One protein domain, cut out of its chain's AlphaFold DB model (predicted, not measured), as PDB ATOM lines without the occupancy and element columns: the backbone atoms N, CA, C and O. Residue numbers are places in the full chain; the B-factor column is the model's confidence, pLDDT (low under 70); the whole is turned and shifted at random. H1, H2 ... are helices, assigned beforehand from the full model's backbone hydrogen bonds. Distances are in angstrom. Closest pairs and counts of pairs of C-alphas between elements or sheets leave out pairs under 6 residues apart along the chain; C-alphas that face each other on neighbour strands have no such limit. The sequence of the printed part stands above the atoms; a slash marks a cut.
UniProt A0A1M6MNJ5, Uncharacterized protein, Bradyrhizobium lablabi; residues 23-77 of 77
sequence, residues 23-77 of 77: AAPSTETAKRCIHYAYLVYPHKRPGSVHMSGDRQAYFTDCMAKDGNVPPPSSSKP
ATOM      1  N   ALA A  23     124.209 118.308 190.092       56.78
ATOM      2  CA  ALA A  23     122.870 118.007 189.653       56.78
ATOM      3  C   ALA A  23     122.797 118.649 188.279       56.78
ATOM      4  O   ALA A  23     123.018 119.857 188.158       56.78
ATOM      5  N   ALA A  24     122.658 117.823 187.238       57.62
ATOM      6  CA  ALA A  24     122.524 118.351 185.897       57.62
ATOM      7  C   ALA A  24     121.432 119.424 185.992       57.62
ATOM      8  O   ALA A  24     120.384 119.122 186.578       57.62
ATOM      9  N   PRO A  25     121.707 120.667 185.552       62.53
ATOM     10  CA  PRO A  25     120.800 121.788 185.748       62.53
ATOM     11  C   PRO A  25     119.394 121.335 185.392       62.53
ATOM     12  O   PRO A  25     119.186 120.731 184.333       62.53
ATOM     13  N   SER A  26     118.470 121.524 186.335       75.25
ATOM     14  CA  SER A  26     117.152 120.903 186.256       75.25
ATOM     15  C   SER A  26     116.495 121.229 184.912       75.25
ATOM     16  O   SER A  26     116.707 122.295 184.325       75.25
ATOM     17  N   THR A  27     115.673 120.327 184.383       81.88
ATOM     18  CA  THR A  27     114.961 120.569 183.117       81.88
ATOM     19  C   THR A  27     114.135 121.860 183.169       81.88
ATOM     20  O   THR A  27     113.909 122.496 182.140       81.88
ATOM     21  N   GLU A  28     113.708 122.273 184.363       85.69
ATOM     22  CA  GLU A  28     113.051 123.556 184.620       85.69
ATOM     23  C   GLU A  28     114.010 124.746 184.488       85.69
ATOM     24  O   GLU A  28     113.676 125.722 183.810       85.69
ATOM     25  N   THR A  29     115.228 124.638 185.030       88.62
ATOM     26  CA  THR A  29     116.319 125.605 184.833       88.62
ATOM     27  C   THR A  29     116.599 125.818 183.347       88.62
ATOM     28  O   THR A  29     116.588 126.953 182.869       88.62
ATOM     29  N   ALA A  30     116.754 124.737 182.576       89.44
ATOM     30  CA  ALA A  30     117.009 124.824 181.139       89.44
ATOM     31  C   ALA A  30     115.871 125.527 180.381       89.44
ATOM     32  O   ALA A  30     116.129 126.400 179.548       89.44
ATOM     33  N   LYS A  31     114.608 125.208 180.701       90.25
ATOM     34  CA  LYS A  31     113.434 125.877 180.115       90.25
ATOM     35  C   LYS A  31     113.434 127.373 180.415       90.25
ATOM     36  O   LYS A  31     113.213 128.176 179.507       90.25
ATOM     37  N   ARG A  32     113.714 127.754 181.664       89.88
ATOM     38  CA  ARG A  32     113.767 129.158 182.087       89.88
ATOM     39  C   ARG A  32     114.893 129.913 181.381       89.88
ATOM     40  O   ARG A  32     114.652 130.987 180.835       89.88
ATOM     41  N   CYS A  33     116.085 129.325 181.322       91.31
ATOM     42  CA  CYS A  33     117.241 129.917 180.657       91.31
ATOM     43  C   CYS A  33     117.021 130.101 179.155       91.31
ATOM     44  O   CYS A  33     117.349 131.158 178.620       91.31
ATOM     45  N   ILE A  34     116.417 129.115 178.480       90.56
ATOM     46  CA  ILE A  34     116.019 129.259 177.076       90.56
ATOM     47  C   ILE A  34     115.036 130.415 176.945       90.56
ATOM     48  O   ILE A  34     115.285 131.330 176.171       90.56
ATOM     49  N   HIS A  35     113.955 130.425 177.724       90.38
ATOM     50  CA  HIS A  35     112.938 131.465 177.621       90.38
ATOM     51  C   HIS A  35     113.532 132.874 177.772       90.38
ATOM     52  O   HIS A  35     113.295 133.743 176.933       90.38
ATOM     53  N   TYR A  36     114.385 133.081 178.776       91.56
ATOM     54  CA  TYR A  36     115.050 134.364 178.990       91.56
ATOM     55  C   TYR A  36     116.005 134.725 177.854       91.56
ATOM     56  O   TYR A  36     116.021 135.876 177.422       91.56
ATOM     57  N   ALA A  37     116.728 133.755 177.294       89.94
ATOM     58  CA  ALA A  37     117.595 133.994 176.147       89.94
ATOM     59  C   ALA A  37     116.805 134.506 174.923       89.94
ATOM     60  O   ALA A  37     117.281 135.383 174.204       89.94
ATOM     61  N   TYR A  38     115.584 134.005 174.699       88.00
ATOM     62  CA  TYR A  38     114.699 134.485 173.626       88.00
ATOM     63  C   TYR A  38     114.117 135.878 173.899       88.00
ATOM     64  O   TYR A  38     113.902 136.626 172.947       88.00
ATOM     65  N   LEU A  39     113.882 136.235 175.166       88.81
ATOM     66  CA  LEU A  39     113.420 137.573 175.549       88.81
ATOM     67  C   LEU A  39     114.525 138.624 175.406       88.81
ATOM     68  O   LEU A  39     114.284 139.700 174.862       88.81
ATOM     69  N   VAL A  40     115.741 138.314 175.869       89.25
ATOM     70  CA  VAL A  40     116.884 139.236 175.794       89.25
ATOM     71  C   VAL A  40     117.378 139.378 174.359       89.25
ATOM     72  O   VAL A  40     117.673 140.489 173.929       89.25
ATOM     73  N   TYR A  41     117.446 138.278 173.607       87.31
ATOM     74  CA  TYR A  41     117.948 138.253 172.233       87.31
ATOM     75  C   TYR A  41     116.858 137.754 171.277       87.31
ATOM     76  O   TYR A  41     116.914 136.598 170.833       87.31
ATOM     77  N   PRO A  42     115.848 138.584 170.954       83.81
ATOM     78  CA  PRO A  42     114.769 138.202 170.049       83.81
ATOM     79  C   PRO A  42     115.277 137.984 168.615       83.81
ATOM     80  O   PRO A  42     116.379 138.389 168.240       83.81
ATOM     81  N   HIS A  43     114.470 137.316 167.789       78.88
ATOM     82  CA  HIS A  43     114.803 137.132 166.377       78.88
ATOM     83  C   HIS A  43     114.846 138.488 165.662       78.88
ATOM     84  O   HIS A  43     113.840 139.187 165.599       78.88
ATOM     85  N   LYS A  44     116.009 138.849 165.107       74.31
ATOM     86  CA  LYS A  44     116.207 140.159 164.465       74.31
ATOM     87  C   LYS A  44     115.674 140.230 163.024       74.31
ATOM     88  O   LYS A  44     115.409 141.321 162.533       74.31
ATOM     89  N   ARG A  45     115.543 139.098 162.314       73.19
ATOM     90  CA  ARG A  45     115.082 139.031 160.906       73.19
ATOM     91  C   ARG A  45     114.371 137.698 160.602       73.19
ATOM     92  O   ARG A  45     114.779 136.677 161.171       73.19
ATOM     93  N   PRO A  46     113.417 137.647 159.653       71.31
ATOM     94  CA  PRO A  46     112.980 136.391 159.035       71.31
ATOM     95  C   PRO A  46     114.192 135.607 158.500       71.31
ATOM     96  O   PRO A  46     115.052 136.192 157.846       71.31
ATOM     97  N   GLY A  47     114.303 134.315 158.826       69.88
ATOM     98  CA  GLY A  47     115.461 133.477 158.466       69.88
ATOM     99  C   GLY A  47     116.624 133.482 159.471       69.88
ATOM    100  O   GLY A  47     117.631 132.821 159.240       69.88
ATOM    101  N   SER A  48     116.504 134.188 160.602       69.06
ATOM    102  CA  SER A  48     117.506 134.107 161.677       69.06
ATOM    103  C   SER A  48     117.520 132.706 162.294       69.06
ATOM    104  O   SER A  48     116.475 132.215 162.727       69.06
ATOM    105  N   VAL A  49     118.702 132.092 162.384       69.81
ATOM    106  CA  VAL A  49     118.877 130.754 162.967       69.81
ATOM    107  C   VAL A  49     118.408 130.693 164.424       69.81
ATOM    108  O   VAL A  49     118.480 131.675 165.171       69.81
ATOM    109  N   HIS A  50     117.908 129.524 164.831       67.81
ATOM    110  CA  HIS A  50     117.696 129.219 166.244       67.81
ATOM    111  C   HIS A  50     119.043 129.300 166.979       67.81
ATOM    112  O   HIS A  50     120.038 128.792 166.475       67.81
ATOM    113  N   MET A  51     119.057 129.933 168.160       69.25
ATOM    114  CA  MET A  51     120.258 130.157 168.985       69.25
ATOM    115  C   MET A  51     121.374 130.934 168.263       69.25
ATOM    116  O   MET A  51     122.400 130.369 167.900       69.25
ATOM    117  N   SER A  52     121.209 132.257 168.095       78.19
ATOM    118  CA  SER A  52     122.360 133.106 167.732       78.19
ATOM    119  C   SER A  52     123.474 132.979 168.783       78.19
ATOM    120  O   SER A  52     123.199 132.601 169.925       78.19
ATOM    121  N   GLY A  53     124.714 133.332 168.429       83.50
ATOM    122  CA  GLY A  53     125.852 133.268 169.357       83.50
ATOM    123  C   GLY A  53     125.580 133.965 170.696       83.50
ATOM    124  O   GLY A  53     125.842 133.388 171.748       83.50
ATOM    125  N   ASP A  54     124.946 135.142 170.676       86.00
ATOM    126  CA  ASP A  54     124.538 135.854 171.894       86.00
ATOM    127  C   ASP A  54     123.500 135.085 172.724       86.00
ATOM    128  O   ASP A  54     123.578 135.043 173.953       86.00
ATOM    129  N   ARG A  55     122.531 134.445 172.057       88.31
ATOM    130  CA  ARG A  55     121.499 133.646 172.724       88.31
ATOM    131  C   ARG A  55     122.102 132.396 173.363       88.31
ATOM    132  O   ARG A  55     121.736 132.052 174.485       88.31
ATOM    133  N   GLN A  56     123.040 131.742 172.678       89.25
ATOM    134  CA  GLN A  56     123.754 130.588 173.214       89.25
ATOM    135  C   GLN A  56     124.649 130.985 174.393       89.25
ATOM    136  O   GLN A  56     124.610 130.315 175.420       89.25
ATOM    137  N   ALA A  57     125.372 132.104 174.295       90.62
ATOM    138  CA  ALA A  57     126.196 132.619 175.385       90.62
ATOM    139  C   ALA A  57     125.361 132.949 176.633       90.62
ATOM    140  O   ALA A  57     125.720 132.542 177.737       90.62
ATOM    141  N   TYR A  58     124.212 133.614 176.462       90.44
ATOM    142  CA  TYR A  58     123.288 133.887 177.566       90.44
ATOM    143  C   TYR A  58     122.746 132.601 178.191       90.44
ATOM    144  O   TYR A  58     122.700 132.474 179.412       90.44
ATOM    145  N   PHE A  59     122.338 131.633 177.365       91.06
ATOM    146  CA  PHE A  59     121.853 130.348 177.855       91.06
ATOM    147  C   PHE A  59     122.922 129.628 178.686       91.06
ATOM    148  O   PHE A  59     122.623 129.175 179.787       91.06
ATOM    149  N   THR A  60     124.168 129.573 178.208       90.69
ATOM    150  CA  THR A  60     125.280 128.955 178.938       90.69
ATOM    151  C   THR A  60     125.572 129.673 180.258       90.69
ATOM    152  O   THR A  60     125.736 129.001 181.272       90.69
ATOM    153  N   ASP A  61     125.577 131.010 180.282       92.00
ATOM    154  CA  ASP A  61     125.758 131.792 181.515       92.00
ATOM    155  C   ASP A  61     124.618 131.560 182.521       92.00
ATOM    156  O   ASP A  61     124.861 131.336 183.706       92.00
ATOM    157  N   CYS A  62     123.374 131.534 182.042       91.44
ATOM    158  CA  CYS A  62     122.210 131.248 182.874       91.44
ATOM    159  C   CYS A  62     122.272 129.837 183.474       91.44
ATOM    160  O   CYS A  62     122.014 129.659 184.665       91.44
ATOM    161  N   MET A  63     122.664 128.845 182.675       91.12
ATOM    162  CA  MET A  63     122.823 127.459 183.120       91.12
ATOM    163  C   MET A  63     123.976 127.305 184.115       91.12
ATOM    164  O   MET A  63     123.839 126.571 185.088       91.12
ATOM    165  N   ALA A  64     125.081 128.036 183.930       90.62
ATOM    166  CA  ALA A  64     126.201 128.057 184.874       90.62
ATOM    167  C   ALA A  64     125.818 128.643 186.246       90.62
ATOM    168  O   ALA A  64     126.459 128.341 187.250       90.62
ATOM    169  N   LYS A  65     124.757 129.457 186.294       89.19
ATOM    170  CA  LYS A  65     124.180 130.039 187.515       89.19
ATOM    171  C   LYS A  65     122.988 129.246 188.053       89.19
ATOM    172  O   LYS A  65     122.261 129.763 188.894       89.19
ATOM    173  N   ASP A  66     122.742 128.043 187.534       85.75
ATOM    174  CA  ASP A  66     121.577 127.214 187.867       85.75
ATOM    175  C   ASP A  66     120.230 127.954 187.705       85.75
ATOM    176  O   ASP A  66     119.265 127.746 188.434       85.75
ATOM    177  N   GLY A  67     120.142 128.880 186.744       82.50
ATOM    178  CA  GLY A  67     118.935 129.683 186.528       82.50
ATOM    179  C   GLY A  67     118.681 130.742 187.600       82.50
ATOM    180  O   GLY A  67     117.630 131.388 187.560       82.50
ATOM    181  N   ASN A  68     119.636 130.979 188.508       86.25
ATOM    182  CA  ASN A  68     119.641 132.106 189.439       86.25
ATOM    183  C   ASN A  68     120.018 133.413 188.719       86.25
ATOM    184  O   ASN A  68     120.978 134.106 189.058       86.25
ATOM    185  N   VAL A  69     119.268 133.722 187.665       83.75
ATOM    186  CA  VAL A  69     119.358 134.967 186.910       83.75
ATOM    187  C   VAL A  69     118.048 135.739 187.069       83.75
ATOM    188  O   VAL A  69     116.967 135.133 187.091       83.75
ATOM    189  N   PRO A  70     118.103 137.074 187.199       84.75
ATOM    190  CA  PRO A  70     116.894 137.876 187.272       84.75
ATOM    191  C   PRO A  70     116.093 137.758 185.963       84.75
ATOM    192  O   PRO A  70     116.690 137.609 184.891       84.75
ATOM    193  N   PRO A  71     114.751 137.840 186.022       83.06
ATOM    194  CA  PRO A  71     113.931 137.932 184.822       83.06
ATOM    195  C   PRO A  71     114.373 139.120 183.956       83.06
ATOM    196  O   PRO A  71     114.606 140.207 184.494       83.06
ATOM    197  N   PRO A  72     114.490 138.951 182.631       82.62
ATOM    198  CA  PRO A  72     114.886 140.041 181.759       82.62
ATOM    199  C   PRO A  72     113.775 141.092 181.689       82.62
ATOM    200  O   PRO A  72     112.645 140.793 181.311       82.62
ATOM    201  N   SER A  73     114.104 142.330 182.055       75.50
ATOM    202  CA  SER A  73     113.174 143.468 182.063       75.50
ATOM    203  C   SER A  73     112.939 144.079 180.678       75.50
ATOM    204  O   SER A  73     111.993 144.839 180.495       75.50
ATOM    205  N   SER A  74     113.805 143.785 179.707       67.31
ATOM    206  CA  SER A  74     113.762 144.358 178.359       67.31
ATOM    207  C   SER A  74     114.584 143.528 177.374       67.31
ATOM    208  O   SER A  74     115.588 142.918 177.755       67.31
ATOM    209  N   SER A  75     114.196 143.544 176.099       69.19
ATOM    210  CA  SER A  75     115.019 143.004 175.018       69.19
ATOM    211  C   SER A  75     116.261 143.875 174.807       69.19
ATOM    212  O   SER A  75     116.204 145.102 174.911       69.19
ATOM    213  N   LYS A  76     117.404 143.246 174.522       65.12
ATOM    214  CA  LYS A  76     118.613 143.961 174.118       65.12
ATOM    215  C   LYS A  76     118.470 144.354 172.635       65.12
ATOM    216  O   LYS A  76     118.060 143.499 171.843       65.12
ATOM    217  N   PRO A  77     118.763 145.614 172.260       59.19
ATOM    218  CA  PRO A  77     118.621 146.090 170.884       59.19
ATOM    219  C   PRO A  77     119.523 145.365 169.871       59.19
ATOM    220  O   PRO A  77     120.581 144.793 170.228       59.19
TER     221      PRO A  77
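What this domain is: This is residues 23 to 77 of the 77 residues of an uncharacterized protein of Bradyrhizobium lablabi (UniProt A0A1M6MNJ5). Going along the printed part from its first residue, you meet a helical hairpin: H1 runs one way, a wide loop of residues 41 to 52 turns the backbone round, and H2 comes back beside H1. After H2 a tail without a named element, residues 65 to 77, folds back toward the end of the hairpin where the loop lies. The printed part has 55 residues, with two named helices, H1 then H2, and no named strand; the class is all helix, though under half of the residues, 26 of 55, are in named elements. The whole is compact, with a radius of gyration of the C-alphas of 11.2 A, yet elongated in outline, spanning 37 by 22 by 15 A.

Where its parts are: Find C-alpha 27 at (114.961, 120.569, 183.117); from there H1, residues 27 to 40, runs 20.1 A to C-alpha 40 at (116.884, 139.236, 175.794). H2, residues 53 to 64, covers 16.4 A and ends at C-alpha 64, at (126.201, 128.057, 184.874).

How they stand to each other: Look at Ala 37 and Arg 55: theirs are the closest C-alphas of H1 and H2, 5.2 A apart. The two helices touch, with 14 pairs of C-alphas within 8 A, and their centres are 9.3 A apart. They run opposite ways at a steep tilt of 37 degrees, only just past shallow, and form a helical hairpin. In both H1 and H2 every O i to N i+4 pair is within hydrogen-bond range.

The domain as a whole: The two C-alphas farthest apart are those of Ala 23 and Pro 46, at 37.1 A. The printed part has no cut, and it ends at Pro 77, the chain's last residue. The link from H1 to H2, 12 residues, is long. In the B-factor column the mean pLDDT of the printed part is 81.5; look for values under 70 at residues 23 to 25, 47 to 51 and 74 to 77.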